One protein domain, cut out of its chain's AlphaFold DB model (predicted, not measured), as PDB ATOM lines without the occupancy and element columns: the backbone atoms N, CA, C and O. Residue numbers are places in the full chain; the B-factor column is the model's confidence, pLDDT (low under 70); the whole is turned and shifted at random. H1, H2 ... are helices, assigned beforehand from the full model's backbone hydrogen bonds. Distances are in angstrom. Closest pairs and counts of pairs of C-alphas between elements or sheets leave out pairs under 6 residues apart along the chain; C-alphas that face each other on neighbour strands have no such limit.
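AT A GLANCE: This is residues 55 to 136 of the 173 residues of an uncharacterized protein of marine sediment metagenome (UniProt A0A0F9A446). Four short helices stand in a row, H2, H1, H3, H4, each crossing the next; H1 and H3, close together, make the core, with H2 packed on H1 and H4 packed on H3 at the two ends. A long link, residues 83 to 94, loops round the outside from H2 to H3, and the last stretch, residues 123 to 136, folds back from H4 toward H2. The printed part has 82 residues with four named helices, H1 H2 H3 H4 along the chain, and no named strand; its class is all helix. The whole is compact, with a radius of gyration of the C-alphas of 11.3 A, and rounded, spanning 28 by 23 by 22 A.

IN THESE COORDINATES: H1, the longest helix, takes residues 55 to 67, 18.0 A from C-alpha 55 at (-6.819, 38.458, 339.932) to C-alpha 67. H3, residues 95 to 106, measures 16.4 A. H2, residues 73 to 82, measures 14.3 A. H4, residues 113 to 122, measures 14.2 A and ends with C-alpha 122 at (7.516, 56.961, 342.609).

HOW THE PARTS SIT: H1 touches H3, with the closest C-alphas, those of Gly 61 and Phe 99, 4.3 A apart. They run the same way at a steep tilt of 38 degrees, only just past shallow. H1 touches H2 at Ala 59 and Gln 79, whose C-alphas, the closest, are 5.7 A apart; the tilt is steep, 63 degrees, opposite ways. H3 touches H4, about perpendicular at 77 degrees, with the closest C-alphas, those of Cys 100 and Cys 116, 5.7 A apart. H4 is apart from H1 and H2, and H2 is apart from H3. In H1, H2, H3 and H4 every O i to N i+4 pair is within hydrogen-bond range.

THE WHOLE: The C-alphas of Ala 85 and Asp 122 are the two farthest apart, 30.7 A. The printed part has no cut. The link from H1 to H2 is tight, that from H3 to H4 short, and that from H2 to H3 long. The mean pLDDT of the printed part is 71.0; 38 residues are under 70, among them 68 to 77 and 117 to 136.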
ATOM      1  N   ARG A  55      -5.982  37.984 341.040       84.75
ATOM      2  CA  ARG A  55      -6.819  38.458 339.932       84.75
ATOM      3  C   ARG A  55      -7.093  39.955 340.026       84.75
ATOM      4  O   ARG A  55      -7.036  40.654 339.017       84.75
ATOM      5  N   GLU A  56      -7.355  40.447 341.230       80.00
ATOM      6  CA  GLU A  56      -7.559  41.871 341.480       80.00
ATOM      7  C   GLU A  56      -6.292  42.681 341.199       80.00
ATOM      8  O   GLU A  56      -6.369  43.716 340.531       80.00
ATOM      9  N   GLY A  57      -5.124  42.193 341.630       80.88
ATOM     10  CA  GLY A  57      -3.832  42.801 341.315       80.88
ATOM     11  C   GLY A  57      -3.606  42.895 339.806       80.88
ATOM     12  O   GLY A  57      -3.366  43.985 339.283       80.88
ATOM     13  N   TRP A  58      -3.774  41.780 339.091       87.25
ATOM     14  CA  TRP A  58      -3.580  41.699 337.642       87.25
ATOM     15  C   TRP A  58      -4.507  42.640 336.862       87.25
ATOM     16  O   TRP A  58      -4.036  43.435 336.044       87.25
ATOM     17  N   ALA A  59      -5.812  42.616 337.155       83.06
ATOM     18  CA  ALA A  59      -6.788  43.481 336.492       83.06
ATOM     19  C   ALA A  59      -6.499  44.969 336.750       83.06
ATOM     20  O   ALA A  59      -6.605  45.791 335.839       83.06
ATOM     21  N   SER A  60      -6.058  45.312 337.964       79.31
ATOM     22  CA  SER A  60      -5.679  46.684 338.323       79.31
ATOM     23  C   SER A  60      -4.487  47.190 337.501       79.31
ATOM     24  O   SER A  60      -4.512  48.319 337.009       79.31
ATOM     25  N   GLY A  61      -3.458  46.357 337.315       79.94
ATOM     26  CA  GLY A  61      -2.264  46.714 336.542       79.94
ATOM     27  C   GLY A  61      -2.539  46.866 335.051       79.94
ATOM     28  O   GLY A  61      -2.077  47.817 334.419       79.94
ATOM     29  N   TRP A  62      -3.355  45.971 334.494       85.25
ATOM     30  CA  TRP A  62      -3.760  46.059 333.095       85.25
ATOM     31  C   TRP A  62      -4.570  47.332 332.826       85.25
ATOM     32  O   TRP A  62      -4.259  48.104 331.911       85.25
ATOM     33  N   THR A  63      -5.572  47.591 333.669       77.94
ATOM     34  CA  THR A  63      -6.446  48.759 333.538       77.94
ATOM     35  C   THR A  63      -5.667  50.060 333.697       77.94
ATOM     36  O   THR A  63      -5.920  50.988 332.931       77.94
ATOM     37  N   LEU A  64      -4.678  50.138 334.601       76.31
ATOM     38  CA  LEU A  64      -3.806  51.314 334.739       76.31
ATOM     39  C   LEU A  64      -3.214  51.732 333.388       76.31
ATOM     40  O   LEU A  64      -3.382  52.873 332.958       76.31
ATOM     41  N   ILE A  65      -2.522  50.808 332.726       79.62
ATOM     42  CA  ILE A  65      -1.750  51.114 331.521       79.62
ATOM     43  C   ILE A  65      -2.671  51.384 330.333       79.62
ATOM     44  O   ILE A  65      -2.445  52.334 329.587       79.62
ATOM     45  N   LYS A  66      -3.744  50.602 330.172       80.38
ATOM     46  CA  LYS A  66      -4.685  50.791 329.059       80.38
ATOM     47  C   LYS A  66      -5.476  52.083 329.136       80.38
ATOM     48  O   LYS A  66      -5.831  52.632 328.098       80.38
ATOM     49  N   THR A  67      -5.758  52.556 330.342       72.88
ATOM     50  CA  THR A  67      -6.565  53.763 330.548       72.88
ATOM     51  C   THR A  67      -5.730  55.006 330.826       72.88
ATOM     52  O   THR A  67      -6.302  56.077 330.991       72.88
ATOM     53  N   GLY A  68      -4.401  54.891 330.921       67.12
ATOM     54  CA  GLY A  68      -3.548  56.005 331.340       67.12
ATOM     55  C   GLY A  68      -3.909  56.518 332.736       67.12
ATOM     56  O   GLY A  68      -3.957  57.723 332.951       67.12
ATOM     57  N   ALA A  69      -4.212  55.604 333.664       65.75
ATOM     58  CA  ALA A  69      -4.711  55.901 335.009       65.75
ATOM     59  C   ALA A  69      -6.095  56.585 335.068       65.75
ATOM     60  O   ALA A  69      -6.413  57.197 336.081       65.75
ATOM     61  N   ALA A  70      -6.938  56.466 334.036       61.50
ATOM     62  CA  ALA A  70      -8.303  57.019 334.022       61.50
ATOM     63  C   ALA A  70      -9.426  55.972 334.211       61.50
ATOM     64  O   ALA A  70     -10.608  56.301 334.104       61.50
ATOM     65  N   GLY A  71      -9.089  54.701 334.454       59.50
ATOM     66  CA  GLY A  71     -10.062  53.607 334.570       59.50
ATOM     67  C   GLY A  71     -10.970  53.702 335.802       59.50
ATOM     68  O   GLY A  71     -10.572  54.228 336.832       59.50
ATOM     69  N   ASN A  72     -12.186  53.156 335.724       60.81
ATOM     70  CA  ASN A  72     -13.162  53.139 336.829       60.81
ATOM     71  C   ASN A  72     -13.461  51.705 337.319       60.81
ATOM     72  O   ASN A  72     -13.062  50.737 336.669       60.81
ATOM     73  N   ALA A  73     -14.177  51.568 338.445       57.59
ATOM     74  CA  ALA A  73     -14.572  50.276 339.025       57.59
ATOM     75  C   ALA A  73     -15.203  49.322 338.004       57.59
ATOM     76  O   ALA A  73     -14.886  48.137 337.979       57.59
ATOM     77  N   ARG A  74     -16.069  49.846 337.125       66.12
ATOM     78  CA  ARG A  74     -16.752  49.035 336.115       66.12
ATOM     79  C   ARG A  74     -15.755  48.422 335.135       66.12
ATOM     80  O   ARG A  74     -15.841  47.238 334.857       66.12
ATOM     81  N   MET A  75     -14.774  49.194 334.678       66.81
ATOM     82  CA  MET A  75     -13.732  48.709 333.767       66.81
ATOM     83  C   MET A  75     -12.809  47.677 334.432       66.81
ATOM     84  O   MET A  75     -12.396  46.714 333.792       66.81
ATOM     85  N   ALA A  76     -12.488  47.847 335.719       63.00
ATOM     86  CA  ALA A  76     -11.707  46.861 336.469       63.00
ATOM     87  C   ALA A  76     -12.490  45.559 336.700       63.00
ATOM     88  O   ALA A  76     -11.916  44.472 336.631       63.00
ATOM     89  N   GLN A  77     -13.799  45.663 336.935       68.81
ATOM     90  CA  GLN A  77     -14.696  44.519 337.054       68.81
ATOM     91  C   GLN A  77     -14.858  43.780 335.722       68.81
ATOM     92  O   GLN A  77     -14.629  42.575 335.676       68.81
ATOM     93  N   GLU A  78     -15.134  44.506 334.636       75.12
ATOM     94  CA  GLU A  78     -15.171  43.963 333.271       75.12
ATOM     95  C   GLU A  78     -13.879  43.182 332.971       75.12
ATOM     96  O   GLU A  78     -13.925  42.063 332.465       75.12
ATOM     97  N   GLN A  79     -12.718  43.714 333.373       78.06
ATOM     98  CA  GLN A  79     -11.441  43.039 333.163       78.06
ATOM     99  C   GLN A  79     -11.241  41.784 334.028       78.06
ATOM    100  O   GLN A  79     -10.569  40.849 333.596       78.06
ATOM    101  N   ARG A  80     -11.818  41.707 335.232       73.25
ATOM    102  CA  ARG A  80     -11.785  40.481 336.052       73.25
ATOM    103  C   ARG A  80     -12.643  39.380 335.469       73.25
ATOM    104  O   ARG A  80     -12.211  38.229 335.461       73.25
ATOM    105  N   ASP A  81     -13.832  39.741 335.005       78.06
ATOM    106  CA  ASP A  81     -14.790  38.790 334.450       78.06
ATOM    107  C   ASP A  81     -14.204  38.117 333.198       78.06
ATOM    108  O   ASP A  81     -14.387  36.919 332.981       78.06
ATOM    109  N   LEU A  82     -13.394  38.858 332.434       78.56
ATOM    110  CA  LEU A  82     -12.627  38.342 331.299       78.56
ATOM    111  C   LEU A  82     -11.450  37.435 331.698       78.56
ATOM    112  O   LEU A  82     -10.988  36.639 330.882       78.56
ATOM    113  N   HIS A  83     -10.964  37.524 332.937       71.81
ATOM    114  CA  HIS A  83      -9.769  36.828 333.423       71.81
ATOM    115  C   HIS A  83     -10.060  35.924 334.631       71.81
ATOM    116  O   HIS A  83      -9.321  35.895 335.619       71.81
ATOM    117  N   SER A  84     -11.119  35.122 334.522       69.69
ATOM    118  CA  SER A  84     -11.554  34.154 335.540       69.69
ATOM    119  C   SER A  84     -10.534  33.053 335.865       69.69
ATOM    120  O   SER A  84     -10.626  32.440 336.923       69.69
ATOM    121  N   ALA A  85      -9.540  32.825 334.998       76.69
ATOM    122  CA  ALA A  85      -8.472  31.839 335.201       76.69
ATOM    123  C   ALA A  85      -7.488  32.201 336.333       76.69
ATOM    124  O   ALA A  85      -6.663  31.377 336.727       76.69
ATOM    125  N   HIS A  86      -7.537  33.431 336.840       78.75
ATOM    126  CA  HIS A  86      -6.711  33.882 337.955       78.75
ATOM    127  C   HIS A  86      -7.410  33.673 339.303       78.75
ATOM    128  O   HIS A  86      -8.622  33.847 339.412       78.75
ATOM    129  N   SER A  87      -6.623  33.340 340.333       77.12
ATOM    130  CA  SER A  87      -7.144  33.041 341.671       77.12
ATOM    131  C   SER A  87      -7.802  34.256 342.339       77.12
ATOM    132  O   SER A  87      -7.279  35.375 342.281       77.12
ATOM    133  N   ASP A  88      -8.927  33.987 343.005       76.81
ATOM    134  CA  ASP A  88      -9.634  34.873 343.940       76.81
ATOM    135  C   ASP A  88      -9.315  34.584 345.405       76.81
ATOM    136  O   ASP A  88      -9.906  35.185 346.302       76.81
ATOM    137  N   GLU A  89      -8.422  33.635 345.664       79.62
ATOM    138  CA  GLU A  89      -7.978  33.374 347.020       79.62
ATOM    139  C   GLU A  89      -7.279  34.617 347.577       79.62
ATOM    140  O   GLU A  89      -6.534  35.307 346.871       79.62
ATOM    141  N   TYR A  90      -7.573  34.919 348.839       73.56
ATOM    142  CA  TYR A  90      -6.962  36.032 349.548       73.56
ATOM    143  C   TYR A  90      -5.455  35.779 349.675       73.56
ATOM    144  O   TYR A  90      -5.026  34.902 350.422       73.56
ATOM    145  N   ASP A  91      -4.660  36.557 348.946       72.31
ATOM    146  CA  ASP A  91      -3.202  36.495 348.956       72.31
ATOM    147  C   ASP A  91      -2.621  37.891 348.673       72.31
ATOM    148  O   ASP A  91      -2.340  38.249 347.521       72.31
ATOM    149  N   PRO A  92      -2.403  38.705 349.720       63.94
ATOM    150  CA  PRO A  92      -1.875  40.054 349.564       63.94
ATOM    151  C   PRO A  92      -0.419  40.083 349.070       63.94
ATOM    152  O   PRO A  92       0.017  41.103 348.531       63.94
ATOM    153  N   ALA A  93       0.349  38.995 349.222       73.31
ATOM    154  CA  ALA A  93       1.735  38.931 348.756       73.31
ATOM    155  C   ALA A  93       1.815  38.776 347.229       73.31
ATOM    156  O   ALA A  93       2.743  39.287 346.595       73.31
ATOM    157  N   ALA A  94       0.816  38.130 346.627       76.56
ATOM    158  CA  ALA A  94       0.713  37.947 345.184       76.56
ATOM    159  C   ALA A  94       0.217  39.191 344.425       76.56
ATOM    160  O   ALA A  94       0.415  39.283 343.212       76.56
ATOM    161  N   VAL A  95      -0.379  40.170 345.112       79.00
ATOM    162  CA  VAL A  95      -1.007  41.353 344.493       79.00
ATOM    163  C   VAL A  95      -0.017  42.187 343.676       79.00
ATOM    164  O   VAL A  95      -0.302  42.537 342.532       79.00
ATOM    165  N   LEU A  96       1.149  42.509 344.241       77.88
ATOM    166  CA  LEU A  96       2.154  43.354 343.583       77.88
ATOM    167  C   LEU A  96       2.792  42.676 342.352       77.88
ATOM    168  O   LEU A  96       2.833  43.301 341.287       77.88
ATOM    169  N   PRO A  97       3.248  41.409 342.429       82.81
ATOM    170  CA  PRO A  97       3.662  40.659 341.244       82.81
ATOM    171  C   PRO A  97       2.577  40.582 340.165       82.81
ATOM    172  O   PRO A  97       2.861  40.826 338.991       82.81
ATOM    173  N   ALA A  98       1.330  40.298 340.558       85.88
ATOM    174  CA  ALA A  98       0.208  40.190 339.632       85.88
ATOM    175  C   ALA A  98      -0.080  41.520 338.927       85.88
ATOM    176  O   ALA A  98      -0.261  41.548 337.710       85.88
ATOM    177  N   PHE A  99      -0.048  42.627 339.669       83.94
ATOM    178  CA  PHE A  99      -0.185  43.973 339.121       83.94
ATOM    179  C   PHE A  99       0.846  44.254 338.031       83.94
ATOM    180  O   PHE A  99       0.487  44.691 336.937       83.94
ATOM    181  N   CYS A 100       2.117  43.949 338.282       82.69
ATOM    182  CA  CYS A 100       3.160  44.168 337.287       82.69
ATOM    183  C   CYS A 100       3.009  43.268 336.060       82.69
ATOM    184  O   CYS A 100       3.190  43.739 334.938       82.69
ATOM    185  N   ALA A 101       2.591  42.014 336.245       85.81
ATOM    186  CA  ALA A 101       2.260  41.134 335.129       85.81
ATOM    187  C   ALA A 101       1.111  41.701 334.270       85.81
ATOM    188  O   ALA A 101       1.196  41.694 333.041       85.81
ATOM    189  N   GLY A 102       0.070  42.252 334.902       85.31
ATOM    190  CA  GLY A 102      -1.035  42.925 334.213       85.31
ATOM    191  C   GLY A 102      -0.592  44.179 333.453       85.31
ATOM    192  O   GLY A 102      -0.970  44.368 332.296       85.31
ATOM    193  N   ALA A 103       0.259  45.008 334.063       84.19
ATOM    194  CA  ALA A 103       0.796  46.224 333.448       84.19
ATOM    195  C   ALA A 103       1.659  45.925 332.206       84.19
ATOM    196  O   ALA A 103       1.494  46.563 331.163       84.19
ATOM    197  N   ILE A 104       2.538  44.920 332.287       85.62
ATOM    198  CA  ILE A 104       3.358  44.458 331.155       85.62
ATOM    199  C   ILE A 104       2.453  43.948 330.028       85.62
ATOM    200  O   ILE A 104       2.596  44.381 328.885       85.62
ATOM    201  N   ALA A 105       1.461  43.110 330.346       86.88
ATOM    202  CA  ALA A 105       0.502  42.600 329.363       86.88
ATOM    203  C   ALA A 105      -0.307  43.719 328.673       86.88
ATOM    204  O   ALA A 105      -0.682  43.599 327.506       86.88
ATOM    205  N   ALA A 106      -0.557  44.830 329.366       82.44
ATOM    206  CA  ALA A 106      -1.235  45.991 328.803       82.44
ATOM    207  C   ALA A 106      -0.354  46.868 327.891       82.44
ATOM    208  O   ALA A 106      -0.906  47.678 327.134       82.44
ATOM    209  N   GLY A 107       0.971  46.681 327.901       81.25
ATOM    210  CA  GLY A 107       1.925  47.392 327.044       81.25
ATOM    211  C   GLY A 107       2.923  48.290 327.781       81.25
ATOM    212  O   GLY A 107       3.512  49.172 327.154       81.25
ATOM    213  N   PHE A 108       3.115  48.107 329.092       80.88
ATOM    214  CA  PHE A 108       4.186  48.783 329.825       80.88
ATOM    215  C   PHE A 108       5.557  48.368 329.271       80.88
ATOM    216  O   PHE A 108       5.837  47.181 329.133       80.88
ATOM    217  N   LYS A 109       6.400  49.353 328.931       75.50
ATOM    218  CA  LYS A 109       7.706  49.139 328.277       75.50
ATOM    219  C   LYS A 109       8.891  49.019 329.245       75.50
ATOM    220  O   LYS A 109      10.022  48.900 328.780       75.50
ATOM    221  N   GLY A 110       8.662  49.094 330.559       66.62
ATOM    222  CA  GLY A 110       9.687  48.732 331.540       66.62
ATOM    223  C   GLY A 110       9.921  47.224 331.490       66.62
ATOM    224  O   GLY A 110       8.970  46.456 331.358       66.62
ATOM    225  N   ASN A 111      11.181  46.803 331.527       60.25
ATOM    226  CA  ASN A 111      11.564  45.426 331.218       60.25
ATOM    227  C   ASN A 111      11.596  44.517 332.451       60.25
ATOM    228  O   ASN A 111      11.861  43.324 332.313       60.25
ATOM    229  N   LEU A 112      11.334  45.040 333.650       60.00
ATOM    230  CA  LEU A 112      11.398  44.259 334.880       60.00
ATOM    231  C   LEU A 112      10.242  44.570 335.830       60.00
ATOM    232  O   LEU A 112       9.724  45.682 335.903       60.00
ATOM    233  N   GLN A 113       9.892  43.566 336.636       63.12
ATOM    234  CA  GLN A 113       9.014  43.726 337.796       63.12
ATOM    235  C   GLN A 113       9.523  44.838 338.732       63.12
ATOM    236  O   GLN A 113       8.716  45.558 339.307       63.12
ATOM    237  N   ALA A 114      10.848  45.017 338.819       63.88
ATOM    238  CA  ALA A 114      11.484  46.122 339.533       63.88
ATOM    239  C   ALA A 114      11.041  47.497 338.996       63.88
ATOM    240  O   ALA A 114      10.575  48.314 339.778       63.88
ATOM    241  N   ASP A 115      11.055  47.707 337.676       68.31
ATOM    242  CA  ASP A 115      10.668  48.984 337.054       68.31
ATOM    243  C   ASP A 115       9.195  49.330 337.323       68.31
ATOM    244  O   ASP A 115       8.827  50.484 337.525       68.31
ATOM    245  N   CYS A 116       8.328  48.318 337.340       70.19
ATOM    246  CA  CYS A 116       6.914  48.494 337.664       70.19
ATOM    247  C   CYS A 116       6.697  48.829 339.150       70.19
ATOM    248  O   CYS A 116       5.880  49.694 339.483       70.19
ATOM    249  N   LEU A 117       7.441  48.169 340.042       69.56
ATOM    250  CA  LEU A 117       7.431  48.485 341.468       69.56
ATOM    251  C   LEU A 117       7.975  49.892 341.733       69.56
ATOM    252  O   LEU A 117       7.419  50.598 342.573       69.56
ATOM    253  N   ASP A 118       8.994  50.324 340.993       68.69
ATOM    254  CA  ASP A 118       9.533  51.681 341.069       68.69
ATOM    255  C   ASP A 118       8.506  52.714 340.600       68.69
ATOM    256  O   ASP A 118       8.301  53.706 341.288       68.69
ATOM    257  N   VAL A 119       7.742  52.446 339.536       63.72
ATOM    258  CA  VAL A 119       6.632  53.321 339.117       63.72
ATOM    259  C   VAL A 119       5.546  53.426 340.191       63.72
ATOM    260  O   VAL A 119       5.080  54.529 340.486       63.72
ATOM    261  N   LEU A 120       5.147  52.311 340.815       66.31
ATOM    262  CA  LEU A 120       4.201  52.343 341.939       66.31
ATOM    263  C   LEU A 120       4.759  53.148 343.119       66.31
ATOM    264  O   LEU A 120       4.027  53.918 343.743       66.31
ATOM    265  N   ARG A 121       6.054  53.002 343.408       64.56
ATOM    266  CA  ARG A 121       6.729  53.706 344.501       64.56
ATOM    267  C   ARG A 121       6.863  55.203 344.231       64.56
ATOM    268  O   ARG A 121       6.567  56.003 345.117       64.56
ATOM    269  N   ASP A 122       7.270  55.579 343.027       63.41
ATOM    270  CA  ASP A 122       7.516  56.961 342.609       63.41
ATOM    271  C   ASP A 122       6.214  57.751 342.510       63.41
ATOM    272  O   ASP A 122       6.130  58.886 342.982       63.41
ATOM    273  N   LEU A 123       5.163  57.121 341.985       57.62
ATOM    274  CA  LEU A 123       3.826  57.708 341.933       57.62
ATOM    275  C   LEU A 123       3.071  57.582 343.266       57.62
ATOM    276  O   LEU A 123       1.995  58.160 343.413       57.62
ATOM    277  N   ARG A 124       3.637  56.855 344.241       59.78
ATOM    278  CA  ARG A 124       3.037  56.557 345.553       59.78
ATOM    279  C   ARG A 124       1.629  55.971 345.431       59.78
ATOM    280  O   ARG A 124       0.713  56.367 346.150       59.78
ATOM    281  N   LEU A 125       1.462  55.035 344.503       63.59
ATOM    282  CA  LEU A 125       0.195  54.368 344.218       63.59
ATOM    283  C   LEU A 125       0.199  52.957 344.807       63.59
ATOM    284  O   LEU A 125       1.236  52.301 344.874       63.59
ATOM    285  N   TRP A 126      -0.980  52.481 345.205       66.12
ATOM    286  CA  TRP A 126      -1.191  51.087 345.594       66.12
ATOM    287  C   TRP A 126      -2.205  50.427 344.652       66.12
ATOM    288  O   TRP A 126      -3.154  51.101 344.251       66.12
ATOM    289  N   PRO A 127      -2.056  49.134 344.310       67.38
ATOM    290  CA  PRO A 127      -3.051  48.399 343.527       67.38
ATOM    291  C   PRO A 127      -4.418  48.331 344.233       67.38
ATOM    292  O   PRO A 127      -4.533  47.852 345.361       67.38
ATOM    293  N   THR A 128      -5.474  48.804 343.574       65.50
ATOM    294  CA  THR A 128      -6.827  48.931 344.153       65.50
ATOM    295  C   THR A 128      -7.901  48.611 343.128       65.50
ATOM    296  O   THR A 128      -7.722  48.913 341.946       65.50
ATOM    297  N   TYR A 129      -9.056  48.165 343.613       59.94
ATOM    298  CA  TYR A 129     -10.127  47.633 342.784       59.94
ATOM    299  C   TYR A 129     -11.084  48.682 342.179       59.94
ATOM    300  O   TYR A 129     -11.462  48.563 341.017       59.94
ATOM    301  N   ASP A 130     -11.444  49.745 342.904       56.66
ATOM    302  CA  ASP A 130     -12.606  50.588 342.544       56.66
ATOM    303  C   ASP A 130     -12.375  51.655 341.438       56.66
ATOM    304  O   ASP A 130     -13.235  52.497 341.188       56.66
ATOM    305  N   GLY A 131     -11.244  51.610 340.722       50.25
ATOM    306  CA  GLY A 131     -10.779  52.613 339.735       50.25
ATOM    307  C   GLY A 131     -10.742  54.086 340.223       50.25
ATOM    308  O   GLY A 131     -11.356  54.464 341.208       50.25
ATOM    309  N   ALA A 132     -10.032  55.047 339.634       47.06
ATOM    310  CA  ALA A 132      -8.704  55.052 339.025       47.06
ATOM    311  C   ALA A 132      -7.630  55.058 340.133       47.06
ATOM    312  O   ALA A 132      -7.601  56.014 340.907       47.06
ATOM    313  N   LEU A 133      -6.823  53.983 340.258       48.75
ATOM    314  CA  LEU A 133      -5.869  53.709 341.367       48.75
ATOM    315  C   LEU A 133      -6.284  54.373 342.691       48.75
ATOM    316  O   LEU A 133      -5.733  55.363 343.167       48.75
ATOM    317  N   ALA A 134      -7.346  53.814 343.244       46.31
ATOM    318  CA  ALA A 134      -8.680  54.366 343.274       46.31
ATOM    319  C   ALA A 134      -8.797  55.386 344.365       46.31
ATOM    320  O   ALA A 134      -8.917  55.105 345.557       46.31
ATOM    321  N   ARG A 135      -8.675  56.616 343.913       42.31
ATOM    322  CA  ARG A 135      -8.569  57.740 344.787       42.31
ATOM    323  C   ARG A 135      -7.348  57.659 345.702       42.31
ATOM    324  O   ARG A 135      -7.273  58.700 346.262       42.31
ATOM    325  N   ALA A 136      -6.448  56.628 345.788       44.81
ATOM    326  CA  ALA A 136      -5.331  56.272 346.737       44.81
ATOM    327  C   ALA A 136      -3.864  56.740 346.497       44.81
ATOM    328  O   ALA A 136      -3.067  56.894 347.414       44.81
TER     329      ALA A 136